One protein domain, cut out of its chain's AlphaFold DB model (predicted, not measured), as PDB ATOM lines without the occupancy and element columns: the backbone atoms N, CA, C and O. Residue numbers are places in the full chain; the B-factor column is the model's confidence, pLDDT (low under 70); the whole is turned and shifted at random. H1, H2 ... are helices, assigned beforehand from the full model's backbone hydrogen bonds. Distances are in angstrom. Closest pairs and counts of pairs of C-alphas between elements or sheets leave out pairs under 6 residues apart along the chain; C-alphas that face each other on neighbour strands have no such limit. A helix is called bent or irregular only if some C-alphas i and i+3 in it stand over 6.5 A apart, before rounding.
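This is residues 227 to 317 of the 497 residues of the protein "Glyco_trans_2-like domain-containing protein" of Prevotella sp. P4-51 (UniProt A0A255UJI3). What shape do these atoms make? Three long helical rods, H1, H2 and the arm H3a, stand side by side as an up-and-down bundle, each running against the one before it, and at one end the arm H3b of the bent helix H3 turns off sharply past the tip of H1. What is it made of? The printed part has 91 residues with three named helices, H1, H2 and H3 in chain order, and no named strand; the class is all helix. How large is it? It is a rod spanning 48 by 23 by 20 A, only just loose and close to compact, with a radius of gyration of the C-alphas of 15.0 A.

Where does the longest helix bend? H3, residues 278 to 311, was assigned as one helix by its hydrogen bonds, but C-alphas 297 and 300 are 7.6 A apart. Its arms H3a, residues 278 to 297, and H3b, residues 300 to 311, are about perpendicular at 75 degrees. What touches these arms? H1, residues 230 to 247, touches H3a, closest at the C-alphas of Arg 238 and Ala 287, 4.6 A, the same way at a shallow tilt of 32 degrees, only just short of steep. With residues 245 to 247 alone it touches H3b, closest at the C-alphas of Lys 246 and Arg 302, 4.6 A, at a steep tilt of 46 degrees. H2, residues 250 to 273, forms a helical hairpin with H3a at a shallow tilt of 20 degrees, the closest C-alphas being those of Ala 268 and Phe 281, 4.7 A. How do H1 and H2 meet? They too form a helical hairpin, at 13 degrees, and touch closest at the C-alphas of Tyr 245 and Leu 253, 7.0 A. Are the helix backbones complete? Each O i to N i+4 pair is within hydrogen-bond range in H1 and H3b, against 18 of 20 in H2 and 14 of 16 in H3a.

How long are the parts? H2 measures 35.1 A from first to last C-alpha, H3a 29.5 A, H1 25.6 A and H3b 17.4 A. Where are the anchor points? H1 begins at C-alpha 230, (175.035, 149.776, 175.133), and H3b ends at C-alpha 311, (140.334, 152.444, 194.631). Which are irregular? H2 is, with C-alphas 251 and 254 7.3 A apart, and so is H3a, with C-alphas 293 and 296 7.1 A apart.

How far does it reach? The two C-alphas farthest apart, those of Arg 276 and Ser 311, are 47.7 A apart. Is the printed part whole? It has no cut, and the links from H1 to H2 and from H2 to H3 are tight. Where is confidence low? Residues 227 to 228 and 313 to 314 are under 70, while the mean pLDDT of the printed part is 92.0.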
ATOM      1  N   LYS A 227     181.600 150.811 182.827       58.72
ATOM      2  CA  LYS A 227     180.380 151.630 182.953       58.72
ATOM      3  C   LYS A 227     179.579 151.721 181.647       58.72
ATOM      4  O   LYS A 227     178.369 151.929 181.696       58.72
ATOM      5  N   SER A 228     180.236 151.567 180.494       67.19
ATOM      6  CA  SER A 228     179.588 151.577 179.179       67.19
ATOM      7  C   SER A 228     179.246 150.161 178.721       67.19
ATOM      8  O   SER A 228     180.120 149.344 178.439       67.19
ATOM      9  N   ASN A 229     177.948 149.885 178.620       85.38
ATOM     10  CA  ASN A 229     177.415 148.692 177.975       85.38
ATOM     11  C   ASN A 229     176.128 149.093 177.236       85.38
ATOM     12  O   ASN A 229     175.066 149.179 177.862       85.38
ATOM     13  N   PRO A 230     176.182 149.302 175.907       89.94
ATOM     14  CA  PRO A 230     175.035 149.776 175.133       89.94
ATOM     15  C   PRO A 230     173.786 148.893 175.243       89.94
ATOM     16  O   PRO A 230     172.669 149.402 175.149       89.94
ATOM     17  N   ARG A 231     173.935 147.577 175.465       92.44
ATOM     18  CA  ARG A 231     172.790 146.674 175.675       92.44
ATOM     19  C   ARG A 231     172.122 146.947 177.021       92.44
ATOM     20  O   ARG A 231     170.900 147.077 177.063       92.44
ATOM     21  N   LYS A 232     172.910 147.097 178.089       91.19
ATOM     22  CA  LYS A 232     172.419 147.493 179.419       91.19
ATOM     23  C   LYS A 232     171.769 148.876 179.377       91.19
ATOM     24  O   LYS A 232     170.655 149.036 179.864       91.19
ATOM     25  N   THR A 233     172.407 149.852 178.727       94.31
ATOM     26  CA  THR A 233     171.847 151.196 178.511       94.31
ATOM     27  C   THR A 233     170.505 151.119 177.782       94.31
ATOM     28  O   THR A 233     169.516 151.688 178.241       94.31
ATOM     29  N   PHE A 234     170.426 150.359 176.687       97.00
ATOM     30  CA  PHE A 234     169.180 150.165 175.945       97.00
ATOM     31  C   PHE A 234     168.057 149.599 176.830       97.00
ATOM     32  O   PHE A 234     166.951 150.144 176.825       97.00
ATOM     33  N   LEU A 235     168.340 148.535 177.590       96.06
ATOM     34  CA  LEU A 235     167.365 147.902 178.481       96.06
ATOM     35  C   LEU A 235     166.918 148.861 179.587       96.06
ATOM     36  O   LEU A 235     165.720 149.087 179.716       96.06
ATOM     37  N   ASN A 236     167.851 149.510 180.292       95.06
ATOM     38  CA  ASN A 236     167.544 150.464 181.362       95.06
ATOM     39  C   ASN A 236     166.586 151.570 180.903       95.06
ATOM     40  O   ASN A 236     165.566 151.805 181.545       95.06
ATOM     41  N   PHE A 237     166.865 152.232 179.775       97.38
ATOM     42  CA  PHE A 237     165.998 153.308 179.281       97.38
ATOM     43  C   PHE A 237     164.641 152.784 178.794       97.38
ATOM     44  O   PHE A 237     163.601 153.351 179.133       97.38
ATOM     45  N   ARG A 238     164.620 151.695 178.012       97.88
ATOM     46  CA  ARG A 238     163.378 151.138 177.451       97.88
ATOM     47  C   ARG A 238     162.458 150.624 178.562       97.88
ATOM     48  O   ARG A 238     161.260 150.917 178.557       97.88
ATOM     49  N   ASN A 239     163.016 149.871 179.501       98.12
ATOM     50  CA  ASN A 239     162.277 149.230 180.581       98.12
ATOM     51  C   ASN A 239     161.811 150.254 181.616       98.12
ATOM     52  O   ASN A 239     160.651 150.216 182.010       98.12
ATOM     53  N   ASN A 240     162.633 151.247 181.967       97.81
ATOM     54  CA  ASN A 240     162.219 152.304 182.891       97.81
ATOM     55  C   ASN A 240     161.060 153.152 182.332       97.81
ATOM     56  O   ASN A 240     160.097 153.423 183.049       97.81
ATOM     57  N   LEU A 241     161.085 153.504 181.039       98.25
ATOM     58  CA  LEU A 241     159.942 154.165 180.389       98.25
ATOM     59  C   LEU A 241     158.690 153.277 180.386       98.25
ATOM     60  O   LEU A 241     157.576 153.776 180.521       98.25
ATOM     61  N   THR A 242     158.863 151.963 180.264       98.12
ATOM     62  CA  THR A 242     157.755 150.997 180.268       98.12
ATOM     63  C   THR A 242     157.149 150.839 181.653       98.12
ATOM     64  O   THR A 242     155.937 150.938 181.786       98.12
ATOM     65  N   MET A 243     157.976 150.721 182.691       97.81
ATOM     66  CA  MET A 243     157.551 150.758 184.091       97.81
ATOM     67  C   MET A 243     156.762 152.042 184.389       97.81
ATOM     68  O   MET A 243     155.687 151.981 184.984       97.81
ATOM     69  N   LEU A 244     157.236 153.207 183.930       97.62
ATOM     70  CA  LEU A 244     156.500 154.465 184.093       97.62
ATOM     71  C   LEU A 244     155.166 154.452 183.343       97.62
ATOM     72  O   LEU A 244     154.149 154.866 183.892       97.62
ATOM     73  N   TYR A 245     155.153 153.954 182.105       97.88
ATOM     74  CA  TYR A 245     153.927 153.822 181.322       97.88
ATOM     75  C   TYR A 245     152.924 152.852 181.941       97.88
ATOM     76  O   TYR A 245     151.731 153.088 181.827       97.88
ATOM     77  N   LYS A 246     153.359 151.780 182.596       96.62
ATOM     78  CA  LYS A 246     152.448 150.858 183.279       96.62
ATOM     79  C   LYS A 246     151.856 151.496 184.533       96.62
ATOM     80  O   LYS A 246     150.643 151.492 184.711       96.62
ATOM     81  N   ASN A 247     152.710 152.089 185.369       95.62
ATOM     82  CA  ASN A 247     152.369 152.347 186.768       95.62
ATOM     83  C   ASN A 247     151.982 153.794 187.102       95.62
ATOM     84  O   ASN A 247     151.333 154.019 188.122       95.62
ATOM     85  N   LEU A 248     152.360 154.794 186.295       94.69
ATOM     86  CA  LEU A 248     152.025 156.188 186.612       94.69
ATOM     87  C   LEU A 248     150.509 156.431 186.578       94.69
ATOM     88  O   LEU A 248     149.875 155.980 185.620       94.69
ATOM     89  N   PRO A 249     149.962 157.226 187.519       93.12
ATOM     90  CA  PRO A 249     148.614 157.771 187.399       93.12
ATOM     91  C   PRO A 249     148.422 158.500 186.062       93.12
ATOM     92  O   PRO A 249     149.332 159.206 185.609       93.12
ATOM     93  N   ASP A 250     147.239 158.406 185.454       92.38
ATOM     94  CA  ASP A 250     146.917 159.104 184.195       92.38
ATOM     95  C   ASP A 250     147.173 160.617 184.263       92.38
ATOM     96  O   ASP A 250     147.734 161.194 183.325       92.38
ATOM     97  N   LYS A 251     146.869 161.244 185.409       92.00
ATOM     98  CA  LYS A 251     147.125 162.674 185.661       92.00
ATOM     99  C   LYS A 251     148.601 163.072 185.536       92.00
ATOM    100  O   LYS A 251     148.903 164.191 185.130       92.00
ATOM    101  N   ASP A 252     149.521 162.154 185.834       93.56
ATOM    102  CA  ASP A 252     150.963 162.418 185.834       93.56
ATOM    103  C   ASP A 252     151.634 162.003 184.519       93.56
ATOM    104  O   ASP A 252     152.675 162.557 184.151       93.56
ATOM    105  N   LEU A 253     151.062 161.022 183.806       95.50
ATOM    106  CA  LEU A 253     151.730 160.318 182.711       95.50
ATOM    107  C   LEU A 253     152.265 161.271 181.637       95.50
ATOM    108  O   LEU A 253     153.443 161.202 181.283       95.50
ATOM    109  N   ARG A 254     151.416 162.166 181.115       97.00
ATOM    110  CA  ARG A 254     151.793 163.070 180.014       97.00
ATOM    111  C   ARG A 254     152.948 163.983 180.419       97.00
ATOM    112  O   ARG A 254     153.910 164.123 179.665       97.00
ATOM    113  N   HIS A 255     152.860 164.571 181.610       97.25
ATOM    114  CA  HIS A 255     153.875 165.478 182.129       97.25
ATOM    115  C   HIS A 255     155.207 164.753 182.355       97.25
ATOM    116  O   HIS A 255     156.235 165.181 181.831       97.25
ATOM    117  N   VAL A 256     155.193 163.621 183.069       97.50
ATOM    118  CA  VAL A 256     156.416 162.858 183.362       97.50
ATOM    119  C   VAL A 256     157.074 162.359 182.076       97.50
ATOM    120  O   VAL A 256     158.286 162.496 181.925       97.50
ATOM    121  N   MET A 257     156.302 161.851 181.111       97.56
ATOM    122  CA  MET A 257     156.837 161.377 179.828       97.56
ATOM    123  C   MET A 257     157.469 162.492 178.988       97.56
ATOM    124  O   MET A 257     158.491 162.254 178.338       97.56
ATOM    125  N   ALA A 258     156.893 163.698 179.013       97.81
ATOM    126  CA  ALA A 258     157.449 164.867 178.335       97.81
ATOM    127  C   ALA A 258     158.761 165.329 178.988       97.81
ATOM    128  O   ALA A 258     159.752 165.545 178.294       97.81
ATOM    129  N   VAL A 259     158.811 165.402 180.321       97.75
ATOM    130  CA  VAL A 259     160.045 165.743 181.048       97.75
ATOM    131  C   VAL A 259     161.126 164.688 180.806       97.75
ATOM    132  O   VAL A 259     162.265 165.027 180.486       97.75
ATOM    133  N   ARG A 260     160.774 163.400 180.874       97.62
ATOM    134  CA  ARG A 260     161.703 162.299 180.589       97.62
ATOM    135  C   ARG A 260     162.199 162.285 179.156       97.62
ATOM    136  O   ARG A 260     163.304 161.820 178.926       97.62
ATOM    137  N   TRP A 261     161.434 162.800 178.197       97.50
ATOM    138  CA  TRP A 261     161.945 163.014 176.844       97.50
ATOM    139  C   TRP A 261     163.176 163.919 176.865       97.50
ATOM    140  O   TRP A 261     164.241 163.491 176.432       97.50
ATOM    141  N   TRP A 262     163.068 165.104 177.464       97.62
ATOM    142  CA  TRP A 262     164.187 166.043 177.549       97.62
ATOM    143  C   TRP A 262     165.364 165.484 178.346       97.62
ATOM    144  O   TRP A 262     166.499 165.547 177.881       97.62
ATOM    145  N   LEU A 263     165.101 164.898 179.516       96.69
ATOM    146  CA  LEU A 263     166.154 164.375 180.389       96.69
ATOM    147  C   LEU A 263     166.907 163.193 179.769       96.69
ATOM    148  O   LEU A 263     168.129 163.126 179.886       96.69
ATOM    149  N   ASP A 264     166.211 162.284 179.084       96.56
ATOM    150  CA  ASP A 264     166.858 161.135 178.452       96.56
ATOM    151  C   ASP A 264     167.759 161.572 177.284       96.56
ATOM    152  O   ASP A 264     168.867 161.058 177.140       96.56
ATOM    153  N   TYR A 265     167.327 162.542 176.465       96.69
ATOM    154  CA  TYR A 265     168.175 163.076 175.392       96.69
ATOM    155  C   TYR A 265     169.334 163.911 175.935       96.69
ATOM    156  O   TYR A 265     170.443 163.787 175.421       96.69
ATOM    157  N   LEU A 266     169.125 164.692 176.997       95.44
ATOM    158  CA  LEU A 266     170.212 165.389 177.686       95.44
ATOM    159  C   LEU A 266     171.273 164.397 178.185       95.44
ATOM    160  O   LEU A 266     172.460 164.607 177.945       95.44
ATOM    161  N   ALA A 267     170.852 163.293 178.808       92.25
ATOM    162  CA  ALA A 267     171.754 162.223 179.225       92.25
ATOM    163  C   ALA A 267     172.471 161.581 178.024       92.25
ATOM    164  O   ALA A 267     173.683 161.389 178.069       92.25
ATOM    165  N   ALA A 268     171.765 161.316 176.921       93.44
ATOM    166  CA  ALA A 268     172.374 160.771 175.709       93.44
ATOM    167  C   ALA A 268     173.461 161.702 175.142       93.44
ATOM    168  O   ALA A 268     174.563 161.247 174.836       93.44
ATOM    169  N   PHE A 269     173.182 163.003 175.024       94.00
ATOM    170  CA  PHE A 269     174.162 163.986 174.555       94.00
ATOM    171  C   PHE A 269     175.335 164.135 175.525       94.00
ATOM    172  O   PHE A 269     176.478 164.221 175.084       94.00
ATOM    173  N   GLN A 270     175.082 164.094 176.834       90.94
ATOM    174  CA  GLN A 270     176.141 164.080 177.840       90.94
ATOM    175  C   GLN A 270     177.058 162.858 177.674       90.94
ATOM    176  O   GLN A 270     178.277 163.021 177.676       90.94
ATOM    177  N   MET A 271     176.508 161.658 177.461       87.56
ATOM    178  CA  MET A 271     177.290 160.442 177.196       87.56
ATOM    179  C   MET A 271     178.093 160.541 175.892       87.56
ATOM    180  O   MET A 271     179.231 160.074 175.826       87.56
ATOM    181  N   LEU A 272     177.529 161.171 174.858       90.00
ATOM    182  CA  LEU A 272     178.214 161.390 173.584       90.00
ATOM    183  C   LEU A 272     179.389 162.366 173.726       90.00
ATOM    184  O   LEU A 272     180.469 162.093 173.217       90.00
ATOM    185  N   ILE A 273     179.184 163.493 174.411       90.38
ATOM    186  CA  ILE A 273     180.171 164.577 174.497       90.38
ATOM    187  C   ILE A 273     181.235 164.267 175.555       90.38
ATOM    188  O   ILE A 273     182.427 164.351 175.265       90.38
ATOM    189  N   LEU A 274     180.820 163.891 176.770       84.38
ATOM    190  CA  LEU A 274     181.735 163.701 177.899       84.38
ATOM    191  C   LEU A 274     182.371 162.310 177.909       84.38
ATOM    192  O   LEU A 274     183.568 162.198 178.153       84.38
ATOM    193  N   ASN A 275     181.604 161.259 177.601       84.00
ATOM    194  CA  ASN A 275     182.119 159.883 177.643       84.00
ATOM    195  C   ASN A 275     182.580 159.379 176.266       84.00
ATOM    196  O   ASN A 275     183.058 158.252 176.167       84.00
ATOM    197  N   ARG A 276     182.391 160.171 175.195       85.12
ATOM    198  CA  ARG A 276     182.654 159.785 173.792       85.12
ATOM    199  C   ARG A 276     181.992 158.455 173.394       85.12
ATOM    200  O   ARG A 276     182.430 157.786 172.459       85.12
ATOM    201  N   SER A 277     180.906 158.081 174.079       88.25
ATOM    202  CA  SER A 277     180.228 156.797 173.883       88.25
ATOM    203  C   SER A 277     179.125 156.912 172.834       88.25
ATOM    204  O   SER A 277     177.949 157.149 173.124       88.25
ATOM    205  N   TRP A 278     179.506 156.695 171.577       91.44
ATOM    206  CA  TRP A 278     178.557 156.595 170.464       91.44
ATOM    207  C   TRP A 278     177.568 155.435 170.628       91.44
ATOM    208  O   TRP A 278     176.416 155.532 170.193       91.44
ATOM    209  N   GLY A 279     178.010 154.337 171.247       92.81
ATOM    210  CA  GLY A 279     177.184 153.161 171.506       92.81
ATOM    211  C   GLY A 279     176.028 153.466 172.455       92.81
ATOM    212  O   GLY A 279     174.879 153.164 172.127       92.81
ATOM    213  N   ASP A 280     176.308 154.122 173.585       91.69
ATOM    214  CA  ASP A 280     175.278 154.465 174.572       91.69
ATOM    215  C   ASP A 280     174.312 155.530 174.045       91.69
ATOM    216  O   ASP A 280     173.100 155.385 174.205       91.69
ATOM    217  N   PHE A 281     174.804 156.541 173.315       94.38
ATOM    218  CA  PHE A 281     173.933 157.514 172.645       94.38
ATOM    219  C   PHE A 281     172.914 156.817 171.728       94.38
ATOM    220  O   PHE A 281     171.700 157.013 171.854       94.38
ATOM    221  N   LYS A 282     173.391 155.940 170.830       96.12
ATOM    222  CA  LYS A 282     172.518 155.165 169.932       96.12
ATOM    223  C   LYS A 282     171.572 154.255 170.716       96.12
ATOM    224  O   LYS A 282     170.420 154.093 170.306       96.12
ATOM    225  N   ALA A 283     172.024 153.686 171.835       96.75
ATOM    226  CA  ALA A 283     171.207 152.845 172.701       96.75
ATOM    227  C   ALA A 283     170.012 153.605 173.291       96.75
ATOM    228  O   ALA A 283     168.898 153.084 173.226       96.75
ATOM    229  N   VAL A 284     170.192 154.842 173.770       96.94
ATOM    230  CA  VAL A 284     169.088 155.674 174.291       96.94
ATOM    231  C   VAL A 284     168.066 155.994 173.198       96.94
ATOM    232  O   VAL A 284     166.860 155.804 173.385       96.94
ATOM    233  N   VAL A 285     168.526 156.404 172.010       96.56
ATOM    234  CA  VAL A 285     167.635 156.682 170.868       96.56
ATOM    235  C   VAL A 285     166.851 155.425 170.468       96.56
ATOM    236  O   VAL A 285     165.632 155.478 170.267       96.56
ATOM    237  N   LYS A 286     167.534 154.276 170.378       97.94
ATOM    238  CA  LYS A 286     166.918 152.978 170.069       97.94
ATOM    239  C   LYS A 286     165.910 152.578 171.146       97.94
ATOM    240  O   LYS A 286     164.828 152.112 170.796       97.94
ATOM    241  N   ALA A 287     166.224 152.798 172.422       97.75
ATOM    242  CA  ALA A 287     165.359 152.490 173.557       97.75
ATOM    243  C   ALA A 287     164.048 153.275 173.500       97.75
ATOM    244  O   ALA A 287     162.979 152.674 173.598       97.75
ATOM    245  N   ARG A 288     164.096 154.589 173.232       97.62
ATOM    246  CA  ARG A 288     162.873 155.391 173.065       97.62
ATOM    247  C   ARG A 288     162.046 154.924 171.871       97.62
ATOM    248  O   ARG A 288     160.832 154.786 172.003       97.62
ATOM    249  N   ARG A 289     162.665 154.640 170.720       97.31
ATOM    250  CA  ARG A 289     161.944 154.107 169.544       97.31
ATOM    251  C   ARG A 289     161.290 152.757 169.845       97.31
ATOM    252  O   ARG A 289     160.127 152.562 169.500       97.31
ATOM    253  N   ALA A 290     162.010 151.852 170.506       97.44
ATOM    254  CA  ALA A 290     161.485 150.559 170.936       97.44
ATOM    255  C   ALA A 290     160.311 150.731 171.911       97.44
ATOM    256  O   ALA A 290     159.263 150.128 171.702       97.44
ATOM    257  N   PHE A 291     160.442 151.637 172.886       97.62
ATOM    258  CA  PHE A 291     159.371 151.980 173.818       97.62
ATOM    259  C   PHE A 291     158.090 152.445 173.104       97.62
ATOM    260  O   PHE A 291     156.996 151.967 173.391       97.62
ATOM    261  N   HIS A 292     158.198 153.335 172.116       96.31
ATOM    262  CA  HIS A 292     157.013 153.811 171.393       96.31
ATOM    263  C   HIS A 292     156.310 152.704 170.602       96.31
ATOM    264  O   HIS A 292     155.084 152.725 170.502       96.31
ATOM    265  N   LYS A 293     157.073 151.745 170.063       95.31
ATOM    266  CA  LYS A 293     156.526 150.597 169.330       95.31
ATOM    267  C   LYS A 293     155.844 149.601 170.267       95.31
ATOM    268  O   LYS A 293     154.736 149.169 169.969       95.31
ATOM    269  N   TRP A 294     156.473 149.262 171.394       95.44
ATOM    270  CA  TRP A 294     155.993 148.175 172.249       95.44
ATOM    271  C   TRP A 294     154.989 148.601 173.327       95.44
ATOM    272  O   TRP A 294     154.301 147.742 173.859       95.44
ATOM    273  N   LYS A 295     154.823 149.904 173.625       95.31
ATOM    274  CA  LYS A 295     153.980 150.355 174.752       95.31
ATOM    275  C   LYS A 295     152.524 149.900 174.631       95.31
ATOM    276  O   LYS A 295     151.861 149.695 175.634       95.31
ATOM    277  N   LYS A 296     152.047 149.697 173.396       94.56
ATOM    278  CA  LYS A 296     150.699 149.185 173.110       94.56
ATOM    279  C   LYS A 296     150.460 147.788 173.693       94.56
ATOM    280  O   LYS A 296     149.324 147.473 174.011       94.56
ATOM    281  N   GLN A 297     151.513 146.988 173.865       96.00
ATOM    282  CA  GLN A 297     151.437 145.649 174.457       96.00
ATOM    283  C   GLN A 297     151.164 145.671 175.967       96.00
ATOM    284  O   GLN A 297     150.883 144.624 176.523       96.00
ATOM    285  N   PHE A 298     151.268 146.838 176.612       96.75
ATOM    286  CA  PHE A 298     151.095 147.013 178.057       96.75
ATOM    287  C   PHE A 298     149.819 147.797 178.403       96.75
ATOM    288  O   PHE A 298     149.677 148.300 179.519       96.75
ATOM    289  N   LEU A 299     148.931 148.015 177.424       95.31
ATOM    290  CA  LEU A 299     147.742 148.847 177.607       95.31
ATOM    291  C   LEU A 299     146.746 148.201 178.578       95.31
ATOM    292  O   LEU A 299     146.212 148.901 179.434       95.31
ATOM    293  N   SER A 300     146.546 146.887 178.474       94.69
ATOM    294  CA  SER A 300     145.689 146.102 179.371       94.69
ATOM    295  C   SER A 300     146.138 146.209 180.827       94.69
ATOM    296  O   SER A 300     145.354 146.550 181.707       94.69
ATOM    297  N   GLU A 301     147.429 146.006 181.072       94.88
ATOM    298  CA  GLU A 301     148.035 146.059 182.399       94.88
ATOM    299  C   GLU A 301     147.969 147.476 182.952       94.88
ATOM    300  O   GLU A 301     147.669 147.669 184.126       94.88
ATOM    301  N   ARG A 302     148.200 148.489 182.103       95.38
ATOM    302  CA  ARG A 302     148.011 149.881 182.508       95.38
ATOM    303  C   ARG A 302     146.575 150.123 182.969       95.38
ATOM    304  O   ARG A 302     146.403 150.721 184.025       95.38
ATOM    305  N   GLN A 303     145.574 149.698 182.196       94.88
ATOM    306  CA  GLN A 303     144.158 149.895 182.527       94.88
ATOM    307  C   GLN A 303     143.804 149.245 183.869       94.88
ATOM    308  O   GLN A 303     143.232 149.913 184.727       94.88
ATOM    309  N   GLU A 304     144.226 148.001 184.098       93.69
ATOM    310  CA  GLU A 304     144.021 147.318 185.381       93.69
ATOM    311  C   GLU A 304     144.687 148.071 186.546       93.69
ATOM    312  O   GLU A 304     144.087 148.288 187.601       93.69
ATOM    313  N   ILE A 305     145.923 148.534 186.344       93.56
ATOM    314  CA  ILE A 305     146.666 149.300 187.347       93.56
ATOM    315  C   ILE A 305     145.995 150.651 187.645       93.56
ATOM    316  O   ILE A 305     146.014 151.085 188.799       93.56
ATOM    317  N   GLN A 306     145.409 151.326 186.648       92.75
ATOM    318  CA  GLN A 306     144.685 152.586 186.872       92.75
ATOM    319  C   GLN A 306     143.404 152.361 187.678       92.75
ATOM    320  O   GLN A 306     143.195 153.061 188.665       92.75
ATOM    321  N   LEU A 307     142.613 151.336 187.339       90.62
ATOM    322  CA  LEU A 307     141.408 150.971 188.097       90.62
ATOM    323  C   LEU A 307     141.735 150.698 189.574       90.62
ATOM    324  O   LEU A 307     141.047 151.164 190.479       90.62
ATOM    325  N   ARG A 308     142.843 149.995 189.837       86.06
ATOM    326  CA  ARG A 308     143.316 149.742 191.205       86.06
ATOM    327  C   ARG A 308     143.720 151.039 191.922       86.06
ATOM    328  O   ARG A 308     143.393 151.213 193.092       86.06
ATOM    329  N   GLN A 309     144.380 151.968 191.234       84.62
ATOM    330  CA  GLN A 309     144.770 153.261 191.808       84.62
ATOM    331  C   GLN A 309     143.580 154.150 192.176       84.62
ATOM    332  O   GLN A 309     143.643 154.845 193.188       84.62
ATOM    333  N   GLU A 310     142.492 154.109 191.407       79.94
ATOM    334  CA  GLU A 310     141.254 154.826 191.743       79.94
ATOM    335  C   GLU A 310     140.650 154.333 193.066       79.94
ATOM    336  O   GLU A 310     140.131 155.131 193.844       79.94
ATOM    337  N   SER A 311     140.796 153.038 193.370       74.38
ATOM    338  CA  SER A 311     140.334 152.444 194.631       74.38
ATOM    339  C   SER A 311     141.249 152.701 195.842       74.38
ATOM    340  O   SER A 311     140.824 152.497 196.978       74.38
ATOM    341  N   ALA A 312     142.489 153.161 195.626       70.56
ATOM    342  CA  ALA A 312     143.500 153.366 196.671       70.56
ATOM    343  C   ALA A 312     144.344 154.645 196.427       70.56
ATOM    344  O   ALA A 312     145.549 154.559 196.170       70.56
ATOM    345  N   PRO A 313     143.742 155.849 196.516       62.53
ATOM    346  CA  PRO A 313     144.348 157.094 196.026       62.53
ATOM    347  C   PRO A 313     145.562 157.600 196.828       62.53
ATOM    348  O   PRO A 313     146.340 158.401 196.305       62.53
ATOM    349  N   ASP A 314     145.757 157.128 198.065       66.88
ATOM    350  CA  ASP A 314     146.732 157.691 199.014       66.88
ATOM    351  C   ASP A 314     148.079 156.941 199.086       66.88
ATOM    352  O   ASP A 314     148.944 157.276 199.902       66.88
ATOM    353  N   VAL A 315     148.319 155.936 198.235       76.50
ATOM    354  CA  VAL A 315     149.594 155.200 198.259       76.50
ATOM    355  C   VAL A 315     150.715 156.037 197.636       76.50
ATOM    356  O   VAL A 315     150.853 156.153 196.415       76.50
ATOM    357  N   GLN A 316     151.609 156.561 198.476       78.94
ATOM    358  CA  GLN A 316     152.831 157.198 197.995       78.94
ATOM    359  C   GLN A 316     153.830 156.147 197.471       78.94
ATOM    360  O   GLN A 316     154.501 155.444 198.229       78.94
ATOM    361  N   VAL A 317     153.956 156.068 196.147       85.25
ATOM    362  CA  VAL A 317     154.864 155.147 195.424       85.25
ATOM    363  C   VAL A 317     156.148 155.810 194.912       85.25
ATOM    364  O   VAL A 317     157.086 155.123 194.520       85.25
TER     365      VAL A 317